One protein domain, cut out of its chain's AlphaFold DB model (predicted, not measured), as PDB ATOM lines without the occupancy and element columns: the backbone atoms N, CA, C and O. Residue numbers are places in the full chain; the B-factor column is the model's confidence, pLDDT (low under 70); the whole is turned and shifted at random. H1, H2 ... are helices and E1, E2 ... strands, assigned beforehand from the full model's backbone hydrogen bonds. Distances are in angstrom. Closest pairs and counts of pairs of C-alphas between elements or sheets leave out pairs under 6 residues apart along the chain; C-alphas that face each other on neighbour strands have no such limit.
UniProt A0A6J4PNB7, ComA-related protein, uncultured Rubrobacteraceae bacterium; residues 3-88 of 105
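What this domain is: This is residues 3 to 88 of the 105 residues of the protein "ComA-related protein" of uncultured Rubrobacteraceae bacterium (UniProt A0A6J4PNB7). A domain of little regular structure: a ribbon of two antiparallel strands, E1 and E2, with one helix, H1, packed over one face, and long loops reaching past the helix at both ends. The printed part has 86 residues, with E1, H1 and E2 in that order, a mixed class; named elements hold only 31 residues. It is elongated, 46 by 24 by 21 A, yet only just compact, close to loose, with a radius of gyration of the C-alphas of 14.2 A.

Where its parts are: E1, residues 7 to 13, spans 20.4 A from C-alpha 7 at (181.224, 189.694, 173.781). E2, residues 70 to 76, spans 20.0 A and ends at C-alpha 76, (181.529, 191.929, 177.962). H1, residues 27 to 43, spans 24.4 A.

How they stand to each other: E1 and E2 are antiparallel at 169 degrees; N 10 and O 73 are 2.9 A apart, within hydrogen-bond range. Residues 86 to 87 pair antiparallel with residues 74 to 75 of E2. The closest C-alphas of H1 and E2, Thr 34 and Ala 73, are 5.5 A apart; those of H1 and E1, Gly 41 and Thr 8, 5.8 A. In H1 every O i to N i+4 pair is within hydrogen-bond range.

The domain as a whole: The C-alphas farthest apart, Asn 22 and Gly 49, are 46.7 A apart. The printed part has no cut; both links are long. Residues 77 to 88 of this model have pLDDT under 70.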
ATOM      1  N   ALA A   3     179.437 189.656 167.067       71.38
ATOM      2  CA  ALA A   3     179.255 188.888 168.290       71.38
ATOM      3  C   ALA A   3     180.259 187.732 168.298       71.38
ATOM      4  O   ALA A   3     180.429 187.048 167.294       71.38
ATOM      5  N   GLU A   4     180.934 187.561 169.423       76.00
ATOM      6  CA  GLU A   4     181.850 186.460 169.725       76.00
ATOM      7  C   GLU A   4     181.454 185.903 171.099       76.00
ATOM      8  O   GLU A   4     180.706 186.560 171.830       76.00
ATOM      9  N   GLU A   5     181.915 184.701 171.454       72.44
ATOM     10  CA  GLU A   5     181.577 184.061 172.732       72.44
ATOM     11  C   GLU A   5     181.783 185.048 173.894       72.44
ATOM     12  O   GLU A   5     182.883 185.552 174.150       72.44
ATOM     13  N   GLY A   6     180.682 185.400 174.554       73.56
ATOM     14  CA  GLY A   6     180.690 186.336 175.663       73.56
ATOM     15  C   GLY A   6     181.091 187.786 175.347       73.56
ATOM     16  O   GLY A   6     181.405 188.527 176.281       73.56
ATOM     17  N   ARG A   7     181.083 188.256 174.093       80.38
ATOM     18  CA  ARG A   7     181.224 189.694 173.781       80.38
ATOM     19  C   ARG A   7     180.375 190.130 172.593       80.38
ATOM     20  O   ARG A   7     180.204 189.427 171.606       80.38
ATOM     21  N   THR A   8     179.873 191.358 172.668       85.06
ATOM     22  CA  THR A   8     179.225 192.036 171.534       85.06
ATOM     23  C   THR A   8     179.903 193.368 171.270       85.06
ATOM     24  O   THR A   8     180.229 194.119 172.195       85.06
ATOM     25  N   SER A   9     180.132 193.659 169.993       88.81
ATOM     26  CA  SER A   9     180.771 194.885 169.537       88.81
ATOM     27  C   SER A   9     179.964 195.569 168.437       88.81
ATOM     28  O   SER A   9     179.477 194.951 167.485       88.81
ATOM     29  N   SER A  10     179.862 196.886 168.553       89.81
ATOM     30  CA  SER A  10     179.145 197.735 167.607       89.81
ATOM     31  C   SER A  10     179.990 198.929 167.227       89.81
ATOM     32  O   SER A  10     180.807 199.418 168.009       89.81
ATOM     33  N   ARG A  11     179.780 199.412 166.006       92.50
ATOM     34  CA  ARG A  11     180.532 200.517 165.431       92.50
ATOM     35  C   ARG A  11     179.587 201.394 164.617       92.50
ATOM     36  O   ARG A  11     178.827 200.863 163.812       92.50
ATOM     37  N   LEU A  12     179.645 202.706 164.819       93.31
ATOM     38  CA  LEU A  12     178.797 203.683 164.139       93.31
ATOM     39  C   LEU A  12     179.651 204.816 163.566       93.31
ATOM     40  O   LEU A  12     180.280 205.583 164.297       93.31
ATOM     41  N   GLY A  13     179.682 204.916 162.237       94.00
ATOM     42  CA  GLY A  13     180.325 206.041 161.561       94.00
ATOM     43  C   GLY A  13     179.625 207.351 161.918       94.00
ATOM     44  O   GLY A  13     178.402 207.434 161.815       94.00
ATOM     45  N   LEU A  14     180.396 208.356 162.339       92.81
ATOM     46  CA  LEU A  14     179.857 209.657 162.723       92.81
ATOM     47  C   LEU A  14     179.527 210.478 161.479       92.81
ATOM     48  O   LEU A  14     180.356 210.610 160.576       92.81
ATOM     49  N   ARG A  15     178.320 211.039 161.463       94.31
ATOM     50  CA  ARG A  15     177.765 211.853 160.377       94.31
ATOM     51  C   ARG A  15     177.204 213.147 160.961       94.31
ATOM     52  O   ARG A  15     177.020 213.228 162.176       94.31
ATOM     53  N   GLY A  16     176.968 214.145 160.113       93.69
ATOM     54  CA  GLY A  16     176.518 215.468 160.557       93.69
ATOM     55  C   GLY A  16     175.196 215.416 161.325       93.69
ATOM     56  O   GLY A  16     175.046 216.098 162.330       93.69
ATOM     57  N   GLU A  17     174.297 214.523 160.921       96.31
ATOM     58  CA  GLU A  17     172.965 214.321 161.503       96.31
ATOM     59  C   GLU A  17     173.012 213.740 162.926       96.31
ATOM     60  O   GLU A  17     172.022 213.777 163.647       96.31
ATOM     61  N   LEU A  18     174.160 213.193 163.342       96.19
ATOM     62  CA  LEU A  18     174.370 212.647 164.687       96.19
ATOM     63  C   LEU A  18     174.957 213.683 165.658       96.19
ATOM     64  O   LEU A  18     175.182 213.369 166.833       96.19
ATOM     65  N   LEU A  19     175.269 214.886 165.172       95.56
ATOM     66  CA  LEU A  19     175.818 215.965 165.980       95.56
ATOM     67  C   LEU A  19     174.687 216.765 166.632       95.56
ATOM     68  O   LEU A  19     173.635 216.997 166.043       95.56
ATOM     69  N   ALA A  20     174.921 217.214 167.860       95.75
ATOM     70  CA  ALA A  20     174.099 218.218 168.511       95.75
ATOM     71  C   ALA A  20     174.336 219.606 167.870       95.75
ATOM     72  O   ALA A  20     175.349 219.803 167.190       95.75
ATOM     73  N   PRO A  21     173.473 220.609 168.133       95.81
ATOM     74  CA  PRO A  21     173.606 221.956 167.558       95.81
ATOM     75  C   PRO A  21     174.957 222.642 167.819       95.81
ATOM     76  O   PRO A  21     175.369 223.519 167.070       95.81
ATOM     77  N   ASN A  22     175.685 222.219 168.857       94.75
ATOM     78  CA  ASN A  22     177.029 222.704 169.182       94.75
ATOM     79  C   ASN A  22     178.155 222.081 168.320       94.75
ATOM     80  O   ASN A  22     179.336 222.342 168.562       94.75
ATOM     81  N   GLY A  23     177.817 221.227 167.351       93.00
ATOM     82  CA  GLY A  23     178.762 220.594 166.430       93.00
ATOM     83  C   GLY A  23     179.549 219.416 167.015       93.00
ATOM     84  O   GLY A  23     180.503 218.955 166.386       93.00
ATOM     85  N   TYR A  24     179.182 218.925 168.201       95.56
ATOM     86  CA  TYR A  24     179.740 217.714 168.808       95.56
ATOM     87  C   TYR A  24     178.746 216.558 168.756       95.56
ATOM     88  O   TYR A  24     177.544 216.766 168.646       95.56
ATOM     89  N   LEU A  25     179.246 215.328 168.858       95.44
ATOM     90  CA  LEU A  25     178.433 214.120 168.877       95.44
ATOM     91  C   LEU A  25     177.370 214.223 169.969       95.44
ATOM     92  O   LEU A  25     177.693 214.447 171.137       95.44
ATOM     93  N   HIS A  26     176.111 214.029 169.590       96.38
ATOM     94  CA  HIS A  26     175.033 214.040 170.557       96.38
ATOM     95  C   HIS A  26     175.209 212.870 171.534       96.38
ATOM     96  O   HIS A  26     175.333 211.714 171.128       96.38
ATOM     97  N   ALA A  27     175.176 213.165 172.835       93.50
ATOM     98  CA  ALA A  27     175.259 212.170 173.907       93.50
ATOM     99  C   ALA A  27     174.284 210.987 173.714       93.50
ATOM    100  O   ALA A  27     174.677 209.830 173.855       93.50
ATOM    101  N   ALA A  28     173.046 211.266 173.283       94.62
ATOM    102  CA  ALA A  28     172.029 210.269 172.967       94.62
ATOM    103  C   ALA A  28     172.483 209.239 171.919       94.62
ATOM    104  O   ALA A  28     172.133 208.070 172.035       94.62
ATOM    105  N   THR A  29     173.322 209.616 170.949       94.69
ATOM    106  CA  THR A  29     173.878 208.677 169.960       94.69
ATOM    107  C   THR A  29     174.737 207.602 170.631       94.69
ATOM    108  O   THR A  29     174.678 206.428 170.262       94.69
ATOM    109  N   VAL A  30     175.534 207.982 171.634       92.62
ATOM    110  CA  VAL A  30     176.378 207.043 172.392       92.62
ATOM    111  C   VAL A  30     175.522 206.145 173.282       92.62
ATOM    112  O   VAL A  30     175.756 204.935 173.319       92.62
ATOM    113  N   VAL A  31     174.514 206.718 173.947       93.56
ATOM    114  CA  VAL A  31     173.565 205.976 174.792       93.56
ATOM    115  C   VAL A  31     172.802 204.952 173.957       93.56
ATOM    116  O   VAL A  31     172.786 203.775 174.302       93.56
ATOM    117  N   ALA A  32     172.250 205.357 172.811       94.31
ATOM    118  CA  ALA A  32     171.495 204.480 171.921       94.31
ATOM    119  C   ALA A  32     172.360 203.346 171.350       94.31
ATOM    120  O   ALA A  32     171.945 202.185 171.381       94.31
ATOM    121  N   LEU A  33     173.576 203.648 170.875       93.25
ATOM    122  CA  LEU A  33     174.501 202.624 170.379       93.25
ATOM    123  C   LEU A  33     174.846 201.614 171.478       93.25
ATOM    124  O   LEU A  33     174.855 200.405 171.234       93.25
ATOM    125  N   THR A  34     175.118 202.110 172.683       90.25
ATOM    126  CA  THR A  34     175.463 201.278 173.832       90.25
ATOM    127  C   THR A  34     174.279 200.417 174.255       90.25
ATOM    128  O   THR A  34     174.403 199.196 174.221       90.25
ATOM    129  N   GLY A  35     173.117 201.012 174.530       90.88
ATOM    130  CA  GLY A  35     171.903 200.296 174.924       90.88
ATOM    131  C   GLY A  35     171.486 199.231 173.909       90.88
ATOM    132  O   GLY A  35     171.232 198.089 174.283       90.88
ATOM    133  N   THR A  36     171.544 199.553 172.613       91.56
ATOM    134  CA  THR A  36     171.272 198.589 171.532       91.56
ATOM    135  C   THR A  36     172.250 197.414 171.565       91.56
ATOM    136  O   THR A  36     171.844 196.265 171.393       91.56
ATOM    137  N   SER A  37     173.535 197.687 171.809       89.25
ATOM    138  CA  SER A  37     174.578 196.657 171.887       89.25
ATOM    139  C   SER A  37     174.408 195.761 173.109       89.25
ATOM    140  O   SER A  37     174.477 194.540 172.983       89.25
ATOM    141  N   CYS A  38     174.153 196.355 174.281       86.94
ATOM    142  CA  CYS A  38     173.910 195.603 175.506       86.94
ATOM    143  C   CYS A  38     172.642 194.736 175.347       86.94
ATOM    144  O   CYS A  38     172.675 193.559 175.693       86.94
ATOM    145  N   GLY A  39     171.577 195.280 174.744       87.62
ATOM    146  CA  GLY A  39     170.320 194.575 174.499       87.62
ATOM    147  C   GLY A  39     170.447 193.387 173.543       87.62
ATOM    148  O   GLY A  39     170.030 192.285 173.887       87.62
ATOM    149  N   HIS A  40     171.098 193.561 172.389       87.75
ATOM    150  CA  HIS A  40     171.383 192.436 171.485       87.75
ATOM    151  C   HIS A  40     172.245 191.369 172.164       87.75
ATOM    152  O   HIS A  40     172.008 190.178 171.989       87.75
ATOM    153  N   GLY A  41     173.228 191.789 172.965       84.69
ATOM    154  CA  GLY A  41     174.039 190.867 173.750       84.69
ATOM    155  C   GLY A  41     173.221 190.078 174.774       84.69
ATOM    156  O   GLY A  41     173.464 188.888 174.937       84.69
ATOM    157  N   THR A  42     172.259 190.706 175.449       85.75
ATOM    158  CA  THR A  42     171.341 190.016 176.368       85.75
ATOM    159  C   THR A  42     170.441 189.044 175.620       85.75
ATOM    160  O   THR A  42     170.361 187.888 176.017       85.75
ATOM    161  N   PHE A  43     169.832 189.478 174.515       84.62
ATOM    162  CA  PHE A  43     168.967 188.629 173.696       84.62
ATOM    163  C   PHE A  43     169.684 187.359 173.218       84.62
ATOM    164  O   PHE A  43     169.147 186.265 173.322       84.62
ATOM    165  N   ALA A  44     170.932 187.494 172.762       84.50
ATOM    166  CA  ALA A  44     171.747 186.368 172.308       84.50
ATOM    167  C   ALA A  44     172.169 185.396 173.431       84.50
ATOM    168  O   ALA A  44     172.703 184.337 173.133       84.50
ATOM    169  N   ASN A  45     171.986 185.768 174.702       79.94
ATOM    170  CA  ASN A  45     172.350 184.961 175.873       79.94
ATOM    171  C   ASN A  45     171.133 184.712 176.780       79.94
ATOM    172  O   ASN A  45     171.289 184.563 177.994       79.94
ATOM    173  N   LEU A  46     169.918 184.745 176.224       81.38
ATOM    174  CA  LEU A  46     168.726 184.390 176.984       81.38
ATOM    175  C   LEU A  46     168.822 182.928 177.450       81.38
ATOM    176  O   LEU A  46     169.304 182.088 176.692       81.38
ATOM    177  N   PRO A  47     168.391 182.621 178.685       80.81
ATOM    178  CA  PRO A  47     168.308 181.240 179.139       80.81
ATOM    179  C   PRO A  47     167.257 180.474 178.331       80.81
ATOM    180  O   PRO A  47     166.319 181.068 177.790       80.81
ATOM    181  N   ASP A  48     167.385 179.149 178.298       84.50
ATOM    182  CA  ASP A  48     166.431 178.283 177.609       84.50
ATOM    183  C   ASP A  48     164.997 178.548 178.089       84.50
ATOM    184  O   ASP A  48     164.713 178.624 179.285       84.50
ATOM    185  N   GLY A  49     164.086 178.716 177.129       86.88
ATOM    186  CA  GLY A  49     162.680 179.026 177.389       86.88
ATOM    187  C   GLY A  49     162.364 180.506 177.638       86.88
ATOM    188  O   GLY A  49     161.187 180.849 177.729       86.88
ATOM    189  N   ALA A  50     163.354 181.404 177.710       83.19
ATOM    190  CA  ALA A  50     163.093 182.842 177.762       83.19
ATOM    191  C   ALA A  50     162.926 183.441 176.357       83.19
ATOM    192  O   ALA A  50     163.769 183.266 175.481       83.19
ATOM    193  N   GLU A  51     161.851 184.207 176.150       85.19
ATOM    194  CA  GLU A  51     161.523 184.764 174.828       85.19
ATOM    195  C   GLU A  51     161.987 186.213 174.633       85.19
ATOM    196  O   GLU A  51     162.219 186.661 173.507       85.19
ATOM    197  N   ARG A  52     162.045 186.996 175.716       83.88
ATOM    198  CA  ARG A  52     162.237 188.453 175.665       83.88
ATOM    199  C   ARG A  52     163.001 188.959 176.881       83.88
ATOM    200  O   ARG A  52     163.104 188.292 177.905       83.88
ATOM    201  N   PHE A  53     163.488 190.189 176.768       89.00
ATOM    202  CA  PHE A  53     164.045 190.957 177.874       89.00
ATOM    203  C   PHE A  53     163.602 192.419 177.760       89.00
ATOM    204  O   PHE A  53     163.190 192.870 176.690       89.00
ATOM    205  N   THR A  54     163.751 193.156 178.857       87.38
ATOM    206  CA  THR A  54     163.589 194.611 178.915       87.38
ATOM    207  C   THR A  54     164.779 195.203 179.654       87.38
ATOM    208  O   THR A  54     165.225 194.661 180.665       87.38
ATOM    209  N   THR A  55     165.299 196.321 179.155       85.44
ATOM    210  CA  THR A  55     166.309 197.103 179.871       85.44
ATOM    211  C   THR A  55     165.656 197.803 181.061       85.44
ATOM    212  O   THR A  55     164.763 198.622 180.871       85.44
ATOM    213  N   ILE A  56     166.109 197.486 182.275       87.44
ATOM    214  CA  ILE A  56     165.643 198.138 183.511       87.44
ATOM    215  C   ILE A  56     166.387 199.458 183.738       87.44
ATOM    216  O   ILE A  56     165.790 200.451 184.135       87.44
ATOM    217  N   GLU A  57     167.693 199.466 183.476       86.88
ATOM    218  CA  GLU A  57     168.580 200.580 183.794       86.88
ATOM    219  C   GLU A  57     169.715 200.660 182.762       86.88
ATOM    220  O   GLU A  57     170.120 199.650 182.173       86.88
ATOM    221  N   LEU A  58     170.161 201.886 182.490       84.69
ATOM    222  CA  LEU A  58     171.293 202.180 181.621       84.69
ATOM    223  C   LEU A  58     171.965 203.474 182.080       84.69
ATOM    224  O   LEU A  58     171.515 204.573 181.752       84.69
ATOM    225  N   GLU A  59     173.089 203.334 182.764       87.94
ATOM    226  CA  GLU A  59     173.959 204.448 183.105       87.94
ATOM    227  C   GLU A  59     175.020 204.687 182.022       87.94
ATOM    228  O   GLU A  59     175.533 203.776 181.365       87.94
ATOM    229  N   SER A  60     175.362 205.954 181.796       85.94
ATOM    230  CA  SER A  60     176.427 206.348 180.879       85.94
ATOM    231  C   SER A  60     177.187 207.539 181.441       85.94
ATOM    232  O   SER A  60     176.596 208.544 181.820       85.94
ATOM    233  N   ILE A  61     178.515 207.438 181.435       90.38
ATOM    234  CA  ILE A  61     179.419 208.508 181.858       90.38
ATOM    235  C   ILE A  61     180.222 208.954 180.635       90.38
ATOM    236  O   ILE A  61     180.936 208.162 180.017       90.38
ATOM    237  N   PHE A  62     180.110 210.231 180.268       89.62
ATOM    238  CA  PHE A  62     180.779 210.789 179.090       89.62
ATOM    239  C   PHE A  62     182.173 211.311 179.452       89.62
ATOM    240  O   PHE A  62     182.314 212.363 180.065       89.62
ATOM    241  N   LEU A  63     183.216 210.585 179.040       90.19
ATOM    242  CA  LEU A  63     184.619 210.923 179.339       90.19
ATOM    243  C   LEU A  63     185.284 211.828 178.288       90.19
ATOM    244  O   LEU A  63     186.430 212.243 178.449       90.19
ATOM    245  N   GLY A  64     184.601 212.098 177.178       88.31
ATOM    246  CA  GLY A  64     185.145 212.865 176.066       88.31
ATOM    247  C   GLY A  64     184.103 213.129 174.987       88.31
ATOM    248  O   GLY A  64     182.965 212.673 175.071       88.31
ATOM    249  N   THR A  65     184.509 213.870 173.959       89.50
ATOM    250  CA  THR A  65     183.632 214.294 172.861       89.50
ATOM    251  C   THR A  65     184.233 213.965 171.495       89.50
ATOM    252  O   THR A  65     185.432 213.712 171.371       89.50
ATOM    253  N   ALA A  66     183.404 213.969 170.453       91.00
ATOM    254  CA  ALA A  66     183.813 213.697 169.079       91.00
ATOM    255  C   ALA A  66     183.042 214.584 168.096       91.00
ATOM    256  O   ALA A  66     181.927 215.000 168.379       91.00
ATOM    257  N   ARG A  67     183.627 214.863 166.926       90.38
ATOM    258  CA  ARG A  67     182.953 215.578 165.819       90.38
ATOM    259  C   ARG A  67     182.922 214.783 164.513       90.38
ATOM    260  O   ARG A  67     182.101 215.037 163.645       90.38
ATOM    261  N   ARG A  68     183.865 213.849 164.344       88.06
ATOM    262  CA  ARG A  68     184.074 213.023 163.145       88.06
ATOM    263  C   ARG A  68     184.700 211.690 163.548       88.06
ATOM    264  O   ARG A  68     185.181 211.545 164.671       88.06
ATOM    265  N   GLY A  69     184.733 210.743 162.615       88.88
ATOM    266  CA  GLY A  69     185.341 209.433 162.820       88.88
ATOM    267  C   GLY A  69     184.287 208.383 163.124       88.88
ATOM    268  O   GLY A  69     183.296 208.256 162.407       88.88
ATOM    269  N   THR A  70     184.509 207.570 164.146       86.19
ATOM    270  CA  THR A  70     183.625 206.443 164.426       86.19
ATOM    271  C   THR A  70     183.535 206.170 165.916       86.19
ATOM    272  O   THR A  70     184.563 206.030 166.576       86.19
ATOM    273  N   SER A  71     182.310 206.056 166.423       82.44
ATOM    274  CA  SER A  71     182.048 205.565 167.772       82.44
ATOM    275  C   SER A  71     181.986 204.039 167.783       82.44
ATOM    276  O   SER A  71     181.587 203.395 166.809       82.44
ATOM    277  N   SER A  72     182.411 203.444 168.894       83.25
ATOM    278  CA  SER A  72     182.361 201.999 169.108       83.25
ATOM    279  C   SER A  72     181.842 201.690 170.501       83.25
ATOM    280  O   SER A  72     182.287 202.320 171.461       83.25
ATOM    281  N   ALA A  73     180.978 200.689 170.609       82.56
ATOM    282  CA  ALA A  73     180.504 200.146 171.874       82.56
ATOM    283  C   ALA A  73     180.951 198.688 171.995       82.56
ATOM    284  O   ALA A  73     180.940 197.947 171.007       82.56
ATOM    285  N   ARG A  74     181.357 198.280 173.199       81.12
ATOM    286  CA  ARG A  74     181.644 196.883 173.530       81.12
ATOM    287  C   ARG A  74     180.939 196.496 174.818       81.12
ATOM    288  O   ARG A  74     180.975 197.235 175.801       81.12
ATOM    289  N   ARG A  75     180.354 195.307 174.807       76.62
ATOM    290  CA  ARG A  75     179.755 194.647 175.964       76.62
ATOM    291  C   ARG A  75     180.544 193.370 176.236       76.62
ATOM    292  O   ARG A  75     180.700 192.552 175.329       76.62
ATOM    293  N   GLY A  76     181.032 193.212 177.463       72.06
ATOM    294  CA  GLY A  76     181.529 191.929 177.962       72.06
ATOM    295  C   GLY A  76     180.390 191.077 178.522       72.06
ATOM    296  O   GLY A  76     179.364 191.617 178.937       72.06
ATOM    297  N   ALA A  77     180.561 189.758 178.522       62.41
ATOM    298  CA  ALA A  77     179.637 188.837 179.161       62.41
ATOM    299  C   ALA A  77     179.470 189.205 180.629       62.41
ATOM    300  O   ALA A  77     180.432 189.526 181.327       62.41
ATOM    301  N   SER A  78     178.228 189.140 181.080       55.38
ATOM    302  CA  SER A  78     177.870 189.225 182.481       55.38
ATOM    303  C   SER A  78     176.922 188.070 182.767       55.38
ATOM    304  O   SER A  78     176.104 187.724 181.910       55.38
ATOM    305  N   THR A  79     177.089 187.439 183.923       50.00
ATOM    306  CA  THR A  79     176.199 186.393 184.429       50.00
ATOM    307  C   THR A  79     174.762 186.910 184.472       50.00
ATOM    308  O   THR A  79     174.527 188.084 184.765       50.00
ATOM    309  N   ALA A  80     173.794 186.040 184.177       47.09
ATOM    310  CA  ALA A  80     172.378 186.387 184.244       47.09
ATOM    311  C   ALA A  80     172.047 187.031 185.606       47.09
ATOM    312  O   ALA A  80     172.374 186.479 186.653       47.09
ATOM    313  N   GLY A  81     171.447 188.225 185.580       40.97
ATOM    314  CA  GLY A  81     171.101 189.001 186.778       40.97
ATOM    315  C   GLY A  81     172.116 190.070 187.202       40.97
ATOM    316  O   GLY A  81     171.783 190.896 188.048       40.97
ATOM    317  N   VAL A  82     173.313 190.125 186.606       46.62
ATOM    318  CA  VAL A  82     174.276 191.219 186.826       46.62
ATOM    319  C   VAL A  82     174.177 192.229 185.669       46.62
ATOM    320  O   VAL A  82     174.177 191.824 184.501       46.62
ATOM    321  N   PRO A  83     174.074 193.546 185.939       45.91
ATOM    322  CA  PRO A  83     173.985 194.543 184.879       45.91
ATOM    323  C   PRO A  83     175.268 194.533 184.029       45.91
ATOM    324  O   PRO A  83     176.379 194.619 184.568       45.91
ATOM    325  N   PRO A  84     175.159 194.423 182.691       53.75
ATOM    326  CA  PRO A  84     176.326 194.400 181.827       53.75
ATOM    327  C   PRO A  84     177.044 195.751 181.878       53.75
ATOM    328  O   PRO A  84     176.476 196.785 181.537       53.75
ATOM    329  N   ARG A  85     178.335 195.748 182.229       55.91
ATOM    330  CA  ARG A  85     179.182 196.936 182.072       55.91
ATOM    331  C   ARG A  85     179.512 197.109 180.595       55.91
ATOM    332  O   ARG A  85     180.385 196.429 180.051       55.91
ATOM    333  N   CYS A  86     178.806 198.013 179.933       53.09
ATOM    334  CA  CYS A  86     179.153 198.422 178.582       53.09
ATOM    335  C   CYS A  86     180.217 199.528 178.650       53.09
ATOM    336  O   CYS A  86     179.951 200.662 179.035       53.09
ATOM    337  N   GLY A  87     181.458 199.177 178.313       51.12
ATOM    338  CA  GLY A  87     182.564 200.126 178.252       51.12
ATOM    339  C   GLY A  87     182.660 200.744 176.862       51.12
ATOM    340  O   GLY A  87     182.913 200.040 175.880       51.12
ATOM    341  N   THR A  88     182.532 202.065 176.755       39.19
ATOM    342  CA  THR A  88     183.113 202.776 175.613       39.19
ATOM    343  C   THR A  88     184.627 202.804 175.823       39.19
ATOM    344  O   THR A  88     185.068 203.357 176.834       39.19
TER     345      THR A  88